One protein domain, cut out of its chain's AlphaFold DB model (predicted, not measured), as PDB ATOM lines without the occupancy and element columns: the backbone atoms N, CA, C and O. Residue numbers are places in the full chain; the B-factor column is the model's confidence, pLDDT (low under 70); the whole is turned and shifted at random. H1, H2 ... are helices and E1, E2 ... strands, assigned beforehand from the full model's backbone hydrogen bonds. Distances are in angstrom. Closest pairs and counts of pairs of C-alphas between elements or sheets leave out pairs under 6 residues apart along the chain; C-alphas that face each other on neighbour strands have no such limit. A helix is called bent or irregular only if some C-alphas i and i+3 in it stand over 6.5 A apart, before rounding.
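This is residues 2 to 105 of the 119 residues of the protein "Band 7 family protein" of Legionella hackeliae (UniProt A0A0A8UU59). The model is a long rod with a small strand body in the middle: the three-stranded sheet E3 E2 E5, with the short pair E1 and E4 next to it and the short helix H2 over one face of the sheet. From one end of this body the straight helix H1 runs outward, its residues 2 to 14 standing free, and from the other end the long hairpin of E6 and E7 reaches out as an arm. The printed part has 104 residues, with two named helices and seven named strands in the order H1 E1 E2 E3 E4 E5 E6 E7 H2; the three sheets, E3 - E2 - E5, E1 - E4 and E6 - E7, are antiparallel. The class is mixed, helices and strands. The whole is extended, with a radius of gyration of the C-alphas of 22.6 A and spans of 90 by 24 by 22 A.

H1, residues 2 to 20, begins at C-alpha 2 (310.004, 377.677, 267.461) and is 27.1 A long. E1 is residues 21 to 24, E2 residues 28 to 34 with 19.8 A, E3 residues 37 to 42, E4 residues 45 to 48, and E5 residues 54 to 61 with 20.5 A. E6, residues 65 to 74, measures 28.4 A and ends at C-alpha 74 (255.810, 316.082, 269.455). E7, residues 80 to 89, measures 28.0 A. H2, residues 93 to 101, is 14.5 A long and ends at C-alpha 101 (282.068, 337.356, 258.600); it is irregular, with C-alphas 94 and 97 7.9 A apart.

In the strongly twisted sheet E2 is the inner strand. The hairpin E2 and E3 is antiparallel at 149 degrees, with N 32 and O 40 2.9 A apart, within hydrogen-bond range. E2 and E5 are antiparallel at 156 degrees, with N 33 and O 55 at 2.8 A. E1 and E4 are antiparallel at 145 degrees, with N 22 and O 47 at 2.9 A. H2 is on the sheet at a height of 8.4 A, over E2 and only just not over E5, on which 2 of its C-alphas fall; on the local plane it stands at 53 degrees to E2, slantwise to the strands. The closest C-alphas of H2 and E2 are Tyr 97 and Leu 31, 7.9 A. H1 is not on this sheet and is apart from H2. The hairpin E6 and E7 is antiparallel at 159 degrees, with N 67 and O 87 at 2.8 A; E6 is apart from E5 and H2. In H1 every O i to N i+4 pair is within hydrogen-bond range; in H2 3 of 5 are.

The farthest C-alphas, of Met 2 and Asp 77, are 89.6 A apart. The printed part has no cut, and its links are tight. The mean pLDDT of the printed part is 87.1; residues 104 to 105 are under 70.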
ATOM      1  N   MET A   2     309.607 379.078 267.710       87.38
ATOM      2  CA  MET A   2     310.004 377.677 267.461       87.38
ATOM      3  C   MET A   2     309.647 376.720 268.617       87.38
ATOM      4  O   MET A   2     309.191 375.613 268.365       87.38
ATOM      5  N   ILE A   3     309.788 377.166 269.873       89.88
ATOM      6  CA  ILE A   3     309.459 376.366 271.068       89.88
ATOM      7  C   ILE A   3     307.950 376.076 271.153       89.88
ATOM      8  O   ILE A   3     307.571 374.926 271.328       89.88
ATOM      9  N   GLU A   4     307.097 377.084 270.940       88.88
ATOM     10  CA  GLU A   4     305.631 376.919 270.906       88.88
ATOM     11  C   GLU A   4     305.178 375.920 269.828       88.88
ATOM     12  O   GLU A   4     304.332 375.066 270.080       88.88
ATOM     13  N   LEU A   5     305.786 375.971 268.634       89.88
ATOM     14  CA  LEU A   5     305.517 375.013 267.557       89.88
ATOM     15  C   LEU A   5     305.909 373.584 267.966       89.88
ATOM     16  O   LEU A   5     305.172 372.635 267.709       89.88
ATOM     17  N   LEU A   6     307.062 373.432 268.620       91.56
ATOM     18  CA  LEU A   6     307.597 372.135 269.032       91.56
ATOM     19  C   LEU A   6     306.757 371.514 270.159       91.56
ATOM     20  O   LEU A   6     306.462 370.321 270.115       91.56
ATOM     21  N   ILE A   7     306.292 372.335 271.106       92.69
ATOM     22  CA  ILE A   7     305.334 371.936 272.146       92.69
ATOM     23  C   ILE A   7     304.000 371.532 271.508       92.69
ATOM     24  O   ILE A   7     303.473 370.468 271.829       92.69
ATOM     25  N   GLY A   8     303.480 372.320 270.563       92.56
ATOM     26  CA  GLY A   8     302.235 372.003 269.858       92.56
ATOM     27  C   GLY A   8     302.291 370.660 269.120       92.56
ATOM     28  O   GLY A   8     301.378 369.845 269.247       92.56
ATOM     29  N   ILE A   9     303.388 370.386 268.409       92.69
ATOM     30  CA  ILE A   9     303.604 369.108 267.711       92.69
ATOM     31  C   ILE A   9     303.737 367.948 268.707       92.69
ATOM     32  O   ILE A   9     303.149 366.888 268.490       92.69
ATOM     33  N   ALA A  10     304.471 368.138 269.806       92.00
ATOM     34  CA  ALA A  10     304.636 367.109 270.829       92.00
ATOM     35  C   ALA A  10     303.297 366.727 271.480       92.00
ATOM     36  O   ALA A  10     303.009 365.542 271.650       92.00
ATOM     37  N   VAL A  11     302.447 367.711 271.782       92.88
ATOM     38  CA  VAL A  11     301.100 367.482 272.329       92.88
ATOM     39  C   VAL A  11     300.210 366.759 271.316       92.88
ATOM     40  O   VAL A  11     299.522 365.806 271.679       92.88
ATOM     41  N   LEU A  12     300.257 367.147 270.038       90.12
ATOM     42  CA  LEU A  12     299.493 366.487 268.976       90.12
ATOM     43  C   LEU A  12     299.898 365.011 268.813       90.12
ATOM     44  O   LEU A  12     299.033 364.136 268.739       90.12
ATOM     45  N   LEU A  13     301.203 364.723 268.807       88.88
ATOM     46  CA  LEU A  13     301.724 363.355 268.741       88.88
ATOM     47  C   LEU A  13     301.329 362.535 269.972       88.88
ATOM     48  O   LEU A  13     300.933 361.379 269.832       88.88
ATOM     49  N   LEU A  14     301.380 363.131 271.165       89.56
ATOM     50  CA  LEU A  14     300.961 362.468 272.397       89.56
ATOM     51  C   LEU A  14     299.478 362.071 272.336       89.56
ATOM     52  O   LEU A  14     299.134 360.928 272.631       89.56
ATOM     53  N   ILE A  15     298.606 362.983 271.899       88.62
ATOM     54  CA  ILE A  15     297.168 362.714 271.746       88.62
ATOM     55  C   ILE A  15     296.931 361.603 270.716       88.62
ATOM     56  O   ILE A  15     296.116 360.709 270.951       88.62
ATOM     57  N   PHE A  16     297.660 361.618 269.601       88.81
ATOM     58  CA  PHE A  16     297.556 360.593 268.563       88.81
ATOM     59  C   PHE A  16     297.931 359.197 269.079       88.81
ATOM     60  O   PHE A  16     297.227 358.222 268.818       88.81
ATOM     61  N   VAL A  17     299.001 359.092 269.872       87.06
ATOM     62  CA  VAL A  17     299.424 357.815 270.463       87.06
ATOM     63  C   VAL A  17     298.412 357.332 271.503       87.06
ATOM     64  O   VAL A  17     297.987 356.180 271.455       87.06
ATOM     65  N   LEU A  18     297.964 358.210 272.404       85.31
ATOM     66  CA  LEU A  18     297.008 357.847 273.456       85.31
ATOM     67  C   LEU A  18     295.646 357.408 272.900       85.31
ATOM     68  O   LEU A  18     295.024 356.508 273.455       85.31
ATOM     69  N   THR A  19     295.194 358.005 271.797       84.38
ATOM     70  CA  THR A  19     293.930 357.628 271.134       84.38
ATOM     71  C   THR A  19     294.045 356.360 270.285       84.38
ATOM     72  O   THR A  19     293.043 355.670 270.075       84.38
ATOM     73  N   GLY A  20     295.251 356.033 269.809       84.38
ATOM     74  CA  GLY A  20     295.533 354.806 269.064       84.38
ATOM     75  C   GLY A  20     295.748 353.570 269.944       84.38
ATOM     76  O   GLY A  20     295.532 352.448 269.482       84.38
ATOM     77  N   LEU A  21     296.138 353.741 271.211       87.94
ATOM     78  CA  LEU A  21     296.282 352.626 272.150       87.94
ATOM     79  C   LEU A  21     294.912 352.059 272.542       87.94
ATOM     80  O   LEU A  21     294.042 352.766 273.049       87.94
ATOM     81  N   PHE A  22     294.743 350.748 272.384       88.12
ATOM     82  CA  PHE A  22     293.584 350.032 272.905       88.12
ATOM     83  C   PHE A  22     293.984 348.695 273.524       88.12
ATOM     84  O   PHE A  22     294.939 348.041 273.110       88.12
ATOM     85  N   ILE A  23     293.229 348.283 274.540       89.75
ATOM     86  CA  ILE A  23     293.488 347.052 275.287       89.75
ATOM     87  C   ILE A  23     292.411 346.029 274.933       89.75
ATOM     88  O   ILE A  23     291.209 346.297 275.047       89.75
ATOM     89  N   VAL A  24     292.851 344.844 274.512       90.88
ATOM     90  CA  VAL A  24     291.994 343.673 274.290       90.88
ATOM     91  C   VAL A  24     292.118 342.755 275.498       90.88
ATOM     92  O   VAL A  24     293.229 342.449 275.938       90.88
ATOM     93  N   LYS A  25     290.978 342.336 276.058       90.06
ATOM     94  CA  LYS A  25     290.959 341.450 277.226       90.06
ATOM     95  C   LYS A  25     291.478 340.061 276.856       90.06
ATOM     96  O   LYS A  25     291.479 339.645 275.702       90.06
ATOM     97  N   GLN A  26     291.890 339.314 277.872       88.06
ATOM     98  CA  GLN A  26     292.334 337.940 277.692       88.06
ATOM     99  C   GLN A  26     291.186 337.025 277.237       88.06
ATOM    100  O   GLN A  26     290.074 337.103 277.771       88.06
ATOM    101  N   GLN A  27     291.487 336.131 276.285       89.56
ATOM    102  CA  GLN A  27     290.523 335.277 275.569       89.56
ATOM    103  C   GLN A  27     289.463 336.053 274.772       89.56
ATOM    104  O   GLN A  27     288.389 335.524 274.494       89.56
ATOM    105  N   GLU A  28     289.762 337.293 274.394       90.75
ATOM    106  CA  GLU A  28     289.013 338.048 273.397       90.75
ATOM    107  C   GLU A  28     289.938 338.383 272.224       90.75
ATOM    108  O   GLU A  28     291.155 338.511 272.380       90.75
ATOM    109  N   VAL A  29     289.343 338.532 271.048       91.81
ATOM    110  CA  VAL A  29     290.003 338.989 269.826       91.81
ATOM    111  C   VAL A  29     289.191 340.127 269.236       91.81
ATOM    112  O   VAL A  29     287.963 340.068 269.205       91.81
ATOM    113  N   ALA A  30     289.864 341.183 268.797       90.88
ATOM    114  CA  ALA A  30     289.227 342.315 268.138       90.88
ATOM    115  C   ALA A  30     289.548 342.275 266.643       90.88
ATOM    116  O   ALA A  30     290.713 342.157 266.263       90.88
ATOM    117  N   LEU A  31     288.532 342.382 265.793       90.12
ATOM    118  CA  LEU A  31     288.731 342.495 264.352       90.12
ATOM    119  C   LEU A  31     288.908 343.966 263.982       90.12
ATOM    120  O   LEU A  31     288.100 344.813 264.374       90.12
ATOM    121  N   ILE A  32     289.980 344.263 263.249       91.69
ATOM    122  CA  ILE A  32     290.285 345.608 262.769       91.69
ATOM    123  C   ILE A  32     289.922 345.697 261.291       91.69
ATOM    124  O   ILE A  32     290.400 344.914 260.463       91.69
ATOM    125  N   GLU A  33     289.133 346.711 260.967       90.75
ATOM    126  CA  GLU A  33     288.797 347.107 259.611       90.75
ATOM    127  C   GLU A  33     289.451 348.437 259.259       90.75
ATOM    128  O   GLU A  33     289.468 349.382 260.047       90.75
ATOM    129  N   ARG A  34     289.950 348.527 258.030       90.62
ATOM    130  CA  ARG A  34     290.456 349.758 257.435       90.62
ATOM    131  C   ARG A  34     289.565 350.125 256.260       90.62
ATOM    132  O   ARG A  34     289.513 349.387 255.279       90.62
ATOM    133  N   LEU A  35     288.873 351.263 256.359       85.81
ATOM    134  CA  LEU A  35     287.991 351.782 255.299       85.81
ATOM    135  C   LEU A  35     286.979 350.734 254.777       85.81
ATOM    136  O   LEU A  35     286.768 350.608 253.573       85.81
ATOM    137  N   GLY A  36     286.394 349.945 255.684       80.88
ATOM    138  CA  GLY A  36     285.398 348.916 255.356       80.88
ATOM    139  C   GLY A  36     285.965 347.597 254.818       80.88
ATOM    140  O   GLY A  36     285.207 346.753 254.351       80.88
ATOM    141  N   LYS A  37     287.288 347.399 254.860       86.00
ATOM    142  CA  LYS A  37     287.926 346.112 254.554       86.00
ATOM    143  C   LYS A  37     288.584 345.534 255.794       86.00
ATOM    144  O   LYS A  37     289.249 346.257 256.533       86.00
ATOM    145  N   TYR A  38     288.465 344.221 255.966       87.50
ATOM    146  CA  TYR A  38     289.225 343.490 256.972       87.50
ATOM    147  C   TYR A  38     290.730 343.735 256.783       87.50
ATOM    148  O   TYR A  38     291.256 343.582 255.677       87.50
ATOM    149  N   HIS A  39     291.407 344.141 257.857       88.44
ATOM    150  CA  HIS A  39     292.838 344.424 257.843       88.44
ATOM    151  C   HIS A  39     293.636 343.397 258.646       88.44
ATOM    152  O   HIS A  39     294.592 342.832 258.120       88.44
ATOM    153  N   SER A  40     293.271 343.178 259.913       87.69
ATOM    154  CA  SER A  40     293.992 342.270 260.810       87.69
ATOM    155  C   SER A  40     293.149 341.868 262.027       87.69
ATOM    156  O   SER A  40     292.144 342.509 262.346       87.69
ATOM    157  N   ILE A  41     293.580 340.813 262.723       90.69
ATOM    158  CA  ILE A  41     293.059 340.397 264.030       90.69
ATOM    159  C   ILE A  41     294.013 340.894 265.120       90.69
ATOM    160  O   ILE A  41     295.207 340.605 265.101       90.69
ATOM    161  N   ALA A  42     293.472 341.619 266.094       91.62
ATOM    162  CA  ALA A  42     294.173 342.000 267.309       91.62
ATOM    163  C   ALA A  42     293.885 340.986 268.421       91.62
ATOM    164  O   ALA A  42     292.743 340.828 268.863       91.62
ATOM    165  N   HIS A  43     294.937 340.311 268.879       90.31
ATOM    166  CA  HIS A  43     294.878 339.359 269.985       90.31
ATOM    167  C   HIS A  43     294.927 340.064 271.349       90.31
ATOM    168  O   HIS A  43     295.117 341.279 271.440       90.31
ATOM    169  N   ALA A  44     294.745 339.292 272.421       90.19
ATOM    170  CA  ALA A  44     294.801 339.785 273.793       90.19
ATOM    171  C   ALA A  44     296.098 340.563 274.078       90.19
ATOM    172  O   ALA A  44     297.192 340.103 273.757       90.19
ATOM    173  N   GLY A  45     295.966 341.722 274.726       90.81
ATOM    174  CA  GLY A  45     297.091 342.593 275.060       90.81
ATOM    175  C   GLY A  45     296.908 344.031 274.587       90.81
ATOM    176  O   GLY A  45     295.809 344.467 274.222       90.81
ATOM    177  N   LEU A  46     298.010 344.779 274.639       88.50
ATOM    178  CA  LEU A  46     298.056 346.154 274.169       88.50
ATOM    179  C   LEU A  46     298.237 346.164 272.653       88.50
ATOM    180  O   LEU A  46     299.242 345.682 272.139       88.50
ATOM    181  N   ASN A  47     297.268 346.740 271.956       89.75
ATOM    182  CA  ASN A  47     297.293 346.879 270.513       89.75
ATOM    183  C   ASN A  47     297.243 348.361 270.138       89.75
ATOM    184  O   ASN A  47     296.719 349.199 270.877       89.75
ATOM    185  N   PHE A  48     297.794 348.675 268.970       88.12
ATOM    186  CA  PHE A  48     297.797 350.020 268.418       88.12
ATOM    187  C   PHE A  48     296.960 350.047 267.147       88.12
ATOM    188  O   PHE A  48     297.178 349.239 266.243       88.12
ATOM    189  N   LYS A  49     296.008 350.973 267.074       87.00
ATOM    190  CA  LYS A  49     295.260 351.275 265.854       87.00
ATOM    191  C   LYS A  49     295.571 352.691 265.404       87.00
ATOM    192  O   LYS A  49     295.811 353.563 266.237       87.00
ATOM    193  N   ILE A  50     295.524 352.935 264.099       86.38
ATOM    194  CA  ILE A  50     295.649 354.292 263.574       86.38
ATOM    195  C   ILE A  50     294.309 355.001 263.815       86.38
ATOM    196  O   ILE A  50     293.312 354.623 263.184       86.38
ATOM    197  N   PRO A  51     294.237 356.004 264.714       76.38
ATOM    198  CA  PRO A  51     292.999 356.745 264.919       76.38
ATOM    199  C   PRO A  51     292.577 357.381 263.581       76.38
ATOM    200  O   PRO A  51     293.427 357.762 262.781       76.38
ATOM    201  N   PHE A  52     291.267 357.450 263.322       79.00
ATOM    202  CA  PHE A  52     290.607 357.900 262.077       79.00
ATOM    203  C   PHE A  52     290.509 356.890 260.922       79.00
ATOM    204  O   PHE A  52     289.474 356.856 260.255       79.00
ATOM    205  N   ILE A  53     291.531 356.068 260.679       84.81
ATOM    206  CA  ILE A  53     291.543 355.142 259.528       84.81
ATOM    207  C   ILE A  53     291.074 353.738 259.926       84.81
ATOM    208  O   ILE A  53     290.345 353.091 259.167       84.81
ATOM    209  N   ASP A  54     291.486 353.286 261.112       88.00
ATOM    210  CA  ASP A  54     291.215 351.941 261.605       88.00
ATOM    211  C   ASP A  54     290.014 351.936 262.558       88.00
ATOM    212  O   ASP A  54     289.962 352.657 263.564       88.00
ATOM    213  N   TRP A  55     289.057 351.067 262.256       85.12
ATOM    214  CA  TRP A  55     287.829 350.857 263.007       85.12
ATOM    215  C   TRP A  55     287.833 349.448 263.599       85.12
ATOM    216  O   TRP A  55     288.386 348.514 263.024       85.12
ATOM    217  N   ILE A  56     287.251 349.294 264.787       86.75
ATOM    218  CA  ILE A  56     287.093 347.978 265.411       86.75
ATOM    219  C   ILE A  56     285.727 347.459 264.974       86.75
ATOM    220  O   ILE A  56     284.717 347.999 265.420       86.75
ATOM    221  N   ALA A  57     285.709 346.447 264.109       85.81
ATOM    222  CA  ALA A  57     284.483 345.868 263.556       85.81
ATOM    223  C   ALA A  57     283.667 345.145 264.633       85.81
ATOM    224  O   ALA A  57     282.450 345.261 264.713       85.81
ATOM    225  N   GLY A  58     284.369 344.432 265.510       86.62
ATOM    226  CA  GLY A  58     283.762 343.681 266.592       86.62
ATOM    227  C   GLY A  58     284.807 343.019 267.474       86.62
ATOM    228  O   GLY A  58     285.996 342.965 267.145       86.62
ATOM    229  N   LYS A  59     284.350 342.531 268.624       88.69
ATOM    230  CA  LYS A  59     285.145 341.712 269.536       88.69
ATOM    231  C   LYS A  59     284.485 340.351 269.653       88.69
ATOM    232  O   LYS A  59     283.299 340.277 269.957       88.69
ATOM    233  N   LEU A  60     285.260 339.297 269.454       89.44
ATOM    234  CA  LEU A  60     284.816 337.927 269.646       89.44
ATOM    235  C   LEU A  60     285.486 337.331 270.876       89.44
ATOM    236  O   LEU A  60     286.675 337.528 271.124       89.44
ATOM    237  N   SER A  61     284.704 336.586 271.649       89.88
ATOM    238  CA  SER A  61     285.208 335.822 272.784       89.88
ATOM    239  C   SER A  61     285.642 334.438 272.317       89.88
ATOM    240  O   SER A  61     284.848 333.686 271.755       89.88
ATOM    241  N   LEU A  62     286.890 334.078 272.601       89.69
ATOM    242  CA  LEU A  62     287.442 332.738 272.382       89.69
ATOM    243  C   LEU A  62     287.072 331.766 273.514       89.69
ATOM    244  O   LEU A  62     287.487 330.604 273.515       89.69
ATOM    245  N   ARG A  63     286.320 332.233 274.516       90.44
ATOM    246  CA  ARG A  63     285.854 331.386 275.616       90.44
ATOM    247  C   ARG A  63     284.815 330.384 275.128       90.44
ATOM    248  O   ARG A  63     284.150 330.588 274.115       90.44
ATOM    249  N   ILE A  64     284.670 329.303 275.891       90.50
ATOM    250  CA  ILE A  64     283.582 328.347 275.694       90.50
ATOM    251  C   ILE A  64     282.277 329.067 276.022       90.50
ATOM    252  O   ILE A  64     282.112 329.593 277.123       90.50
ATOM    253  N   GLN A  65     281.377 329.106 275.050       87.88
ATOM    254  CA  GLN A  65     280.048 329.678 275.177       87.88
ATOM    255  C   GLN A  65     279.027 328.545 275.207       87.88
ATOM    256  O   GLN A  65     279.207 327.510 274.563       87.88
ATOM    257  N   GLN A  66     277.969 328.742 275.986       88.31
ATOM    258  CA  GLN A  66     276.859 327.806 276.100       88.31
ATOM    259  C   GLN A  66     275.649 328.437 275.422       88.31
ATOM    260  O   GLN A  66     275.298 329.579 275.717       88.31
ATOM    261  N   LEU A  67     275.047 327.715 274.482       87.25
ATOM    262  CA  LEU A  67     273.778 328.077 273.875       87.25
ATOM    263  C   LEU A  67     272.727 327.080 274.345       87.25
ATOM    264  O   LEU A  67     272.747 325.913 273.954       87.25
ATOM    265  N   ASP A  68     271.809 327.568 275.169       86.00
ATOM    266  CA  ASP A  68     270.674 326.793 275.645       86.00
ATOM    267  C   ASP A  68     269.498 326.986 274.692       86.00
ATOM    268  O   ASP A  68     268.906 328.065 274.608       86.00
ATOM    269  N   VAL A  69     269.153 325.929 273.962       84.69
ATOM    270  CA  VAL A  69     268.002 325.917 273.061       84.69
ATOM    271  C   VAL A  69     266.909 325.068 273.690       84.69
ATOM    272  O   VAL A  69     267.084 323.879 273.966       84.69
ATOM    273  N   LYS A  70     265.751 325.689 273.912       86.50
ATOM    274  CA  LYS A  70     264.534 324.989 274.323       86.50
ATOM    275  C   LYS A  70     263.794 324.574 273.062       86.50
ATOM    276  O   LYS A  70     263.309 325.435 272.331       86.50
ATOM    277  N   VAL A  71     263.745 323.275 272.796       83.81
ATOM    278  CA  VAL A  71     263.003 322.726 271.659       83.81
ATOM    279  C   VAL A  71     261.748 322.034 272.160       83.81
ATOM    280  O   VAL A  71     261.782 321.224 273.088       83.81
ATOM    281  N   GLU A  72     260.628 322.360 271.534       84.88
ATOM    282  CA  GLU A  72     259.365 321.668 271.749       84.88
ATOM    283  C   GLU A  72     259.185 320.680 270.606       84.88
ATOM    284  O   GLU A  72     259.192 321.064 269.435       84.88
ATOM    285  N   THR A  73     259.055 319.398 270.928       82.56
ATOM    286  CA  THR A  73     258.804 318.371 269.917       82.56
ATOM    287  C   THR A  73     257.595 317.536 270.296       82.56
ATOM    288  O   THR A  73     257.283 317.341 271.475       82.56
ATOM    289  N   LYS A  74     256.886 317.052 269.278       85.75
ATOM    290  CA  LYS A  74     255.810 316.082 269.455       85.75
ATOM    291  C   LYS A  74     256.388 314.689 269.279       85.75
ATOM    292  O   LYS A  74     256.989 314.377 268.254       85.75
ATOM    293  N   THR A  75     256.201 313.859 270.291       87.31
ATOM    294  CA  THR A  75     256.546 312.436 270.224       87.31
ATOM    295  C   THR A  75     255.569 311.683 269.319       87.31
ATOM    296  O   THR A  75     254.495 312.186 268.980       87.31
ATOM    297  N   LYS A  76     255.925 310.448 268.943       86.31
ATOM    298  CA  LYS A  76     255.064 309.557 268.146       86.31
ATOM    299  C   LYS A  76     253.700 309.306 268.812       86.31
ATOM    300  O   LYS A  76     252.712 309.119 268.112       86.31
ATOM    301  N   ASP A  77     253.648 309.387 270.138       90.94
ATOM    302  CA  ASP A  77     252.450 309.157 270.950       90.94
ATOM    303  C   ASP A  77     251.613 310.434 271.170       90.94
ATOM    304  O   ASP A  77     250.756 310.482 272.048       90.94
ATOM    305  N   ASN A  78     251.851 311.487 270.375       83.88
ATOM    306  CA  ASN A  78     251.121 312.761 270.416       83.88
ATOM    307  C   ASN A  78     251.220 313.505 271.765       83.88
ATOM    308  O   ASN A  78     250.358 314.313 272.112       83.88
ATOM    309  N   VAL A  79     252.304 313.275 272.510       88.88
ATOM    310  CA  VAL A  79     252.642 314.042 273.714       88.88
ATOM    311  C   VAL A  79     253.648 315.131 273.347       88.88
ATOM    312  O   VAL A  79     254.651 314.861 272.676       88.88
ATOM    313  N   ILE A  80     253.372 316.363 273.782       86.50
ATOM    314  CA  ILE A  80     254.275 317.509 273.643       86.50
ATOM    315  C   ILE A  80     255.302 317.422 274.766       86.50
ATOM    316  O   ILE A  80     254.944 317.460 275.943       86.50
ATOM    317  N   VAL A  81     256.574 317.304 274.398       88.56
ATOM    318  CA  VAL A  81     257.688 317.308 275.345       88.56
ATOM    319  C   VAL A  81     258.575 318.515 275.074       88.56
ATOM    320  O   VAL A  81     258.874 318.847 273.925       88.56
ATOM    321  N   GLN A  82     258.989 319.175 276.151       87.00
ATOM    322  CA  GLN A  82     259.949 320.269 276.107       87.00
ATOM    323  C   GLN A  82     261.314 319.713 276.494       87.00
ATOM    324  O   GLN A  82     261.508 319.256 277.622       87.00
ATOM    325  N   ILE A  83     262.255 319.737 275.558       88.06
ATOM    326  CA  ILE A  83     263.624 319.284 275.790       88.06
ATOM    327  C   ILE A  83     264.513 320.524 275.835       88.06
ATOM    328  O   ILE A  83     264.464 321.379 274.949       88.06
ATOM    329  N   GLN A  84     265.325 320.627 276.884       87.12
ATOM    330  CA  GLN A  84     266.365 321.645 276.981       87.12
ATOM    331  C   GLN A  84     267.677 321.018 276.522       87.12
ATOM    332  O   GLN A  84     268.143 320.052 277.125       87.12
ATOM    333  N   VAL A  85     268.241 321.536 275.432       88.06
ATOM    334  CA  VAL A  85     269.539 321.100 274.915       88.06
ATOM    335  C   VAL A  85     270.522 322.248 275.079       88.06
ATOM    336  O   VAL A  85     270.305 323.338 274.555       88.06
ATOM    337  N   SER A  86     271.614 321.979 275.786       89.06
ATOM    338  CA  SER A  86     272.718 322.919 275.965       89.06
ATOM    339  C   SER A  86     273.857 322.541 275.028       89.06
ATOM    340  O   SER A  86     274.473 321.484 275.180       89.06
ATOM    341  N   VAL A  87     274.148 323.397 274.052       91.00
ATOM    342  CA  VAL A  87     275.268 323.210 273.123       91.00
ATOM    343  C   VAL A  87     276.429 324.079 273.574       91.00
ATOM    344  O   VAL A  87     276.294 325.294 273.703       91.00
ATOM    345  N   GLN A  88     277.588 323.462 273.797       92.00
ATOM    346  CA  GLN A  88     278.815 324.188 274.112       92.00
ATOM    347  C   GLN A  88     279.672 324.309 272.859       92.00
ATOM    348  O   GLN A  88     279.967 323.308 272.204       92.00
ATOM    349  N   TYR A  89     280.089 325.526 272.533       89.75
ATOM    350  CA  TYR A  89     280.943 325.791 271.382       89.75
ATOM    351  C   TYR A  89     282.031 326.800 271.741       89.75
ATOM    352  O   TYR A  89     281.917 327.581 272.685       89.75
ATOM    353  N   ARG A  90     283.127 326.760 270.985       88.81
ATOM    354  CA  ARG A  90     284.209 327.738 271.073       88.81
ATOM    355  C   ARG A  90     284.741 328.032 269.682       88.81
ATOM    356  O   ARG A  90     284.793 327.138 268.835       88.81
ATOM    357  N   ILE A  91     285.174 329.264 269.476       88.38
ATOM    358  CA  ILE A  91     285.806 329.685 268.229       88.38
ATOM    359  C   ILE A  91     287.257 329.188 268.252       88.38
ATOM    360  O   ILE A  91     287.927 329.248 269.283       88.38
ATOM    361  N   LYS A  92     287.727 328.622 267.136       88.31
ATOM    362  CA  LYS A  92     289.147 328.281 266.965       88.31
ATOM    363  C   LYS A  92     289.915 329.554 266.620       88.31
ATOM    364  O   LYS A  92     289.415 330.341 265.822       88.31
ATOM    365  N   ASP A  93     291.121 329.710 267.160       84.31
ATOM    366  CA  ASP A  93     291.949 330.908 266.949       84.31
ATOM    367  C   ASP A  93     292.189 331.205 265.457       84.31
ATOM    368  O   ASP A  93     292.066 332.347 265.025       84.31
ATOM    369  N   ASP A  94     292.403 330.165 264.647       85.56
ATOM    370  CA  ASP A  94     292.614 330.296 263.196       85.56
ATOM    371  C   ASP A  94     291.330 330.641 262.415       85.56
ATOM    372  O   ASP A  94     291.381 331.084 261.271       85.56
ATOM    373  N   GLY A  95     290.159 330.420 263.020       84.56
ATOM    374  CA  GLY A  95     288.844 330.549 262.386       84.56
ATOM    375  C   GLY A  95     288.088 331.825 262.752       84.56
ATOM    376  O   GLY A  95     286.889 331.903 262.500       84.56
ATOM    377  N   VAL A  96     288.743 332.810 263.372       86.69
ATOM    378  CA  VAL A  96     288.093 334.036 263.877       86.69
ATOM    379  C   VAL A  96     287.464 334.862 262.754       86.69
ATOM    380  O   VAL A  96     286.344 335.344 262.906       86.69
ATOM    381  N   TYR A  97     288.156 335.000 261.618       86.19
ATOM    382  CA  TYR A  97     287.629 335.713 260.451       86.19
ATOM    383  C   TYR A  97     286.350 335.048 259.923       86.19
ATOM    384  O   TYR A  97     285.331 335.709 259.727       86.19
ATOM    385  N   ASP A  98     286.390 333.726 259.762       86.00
ATOM    386  CA  ASP A  98     285.257 332.938 259.282       86.00
ATOM    387  C   ASP A  98     284.076 333.009 260.255       86.00
ATOM    388  O   ASP A  98     282.930 333.152 259.832       86.00
ATOM    389  N   ALA A  99     284.351 332.969 261.558       83.50
ATOM    390  CA  ALA A  99     283.320 333.065 262.578       83.50
ATOM    391  C   ALA A  99     282.610 334.426 262.585       83.50
ATOM    392  O   ALA A  99     281.401 334.456 262.782       83.50
ATOM    393  N   PHE A 100     283.332 335.526 262.353       84.12
ATOM    394  CA  PHE A 100     282.741 336.867 262.340       84.12
ATOM    395  C   PHE A 100     281.998 337.163 261.033       84.12
ATOM    396  O   PHE A 100     280.857 337.596 261.047       84.12
ATOM    397  N   TYR A 101     282.623 336.905 259.882       83.19
ATOM    398  CA  TYR A 101     282.068 337.356 258.600       83.19
ATOM    399  C   TYR A 101     281.242 336.301 257.864       83.19
ATOM    400  O   TYR A 101     280.379 336.670 257.075       83.19
ATOM    401  N   LYS A 102     281.504 334.999 258.061       80.81
ATOM    402  CA  LYS A 102     280.805 333.933 257.314       80.81
ATOM    403  C   LYS A 102     279.637 333.323 258.082       80.81
ATOM    404  O   LYS A 102     278.690 332.873 257.449       80.81
ATOM    405  N   LEU A 103     279.703 333.262 259.415       70.75
ATOM    406  CA  LEU A 103     278.610 332.707 260.231       70.75
ATOM    407  C   LEU A 103     277.521 333.740 260.548       70.75
ATOM    408  O   LEU A 103     276.377 333.357 260.769       70.75
ATOM    409  N   GLU A 104     277.864 335.028 260.560       63.75
ATOM    410  CA  GLU A 104     276.946 336.123 260.896       63.75
ATOM    411  C   GLU A 104     276.193 336.677 259.672       63.75
ATOM    412  O   GLU A 104     275.531 337.703 259.783       63.75
ATOM    413  N   ASP A 105     276.248 336.000 258.512       51.94
ATOM    414  CA  ASP A 105     275.431 336.337 257.338       51.94
ATOM    415  C   ASP A 105     274.135 335.488 257.285       51.94
ATOM    416  O   ASP A 105     274.113 334.378 256.738       51.94
TER     417      ASP A 105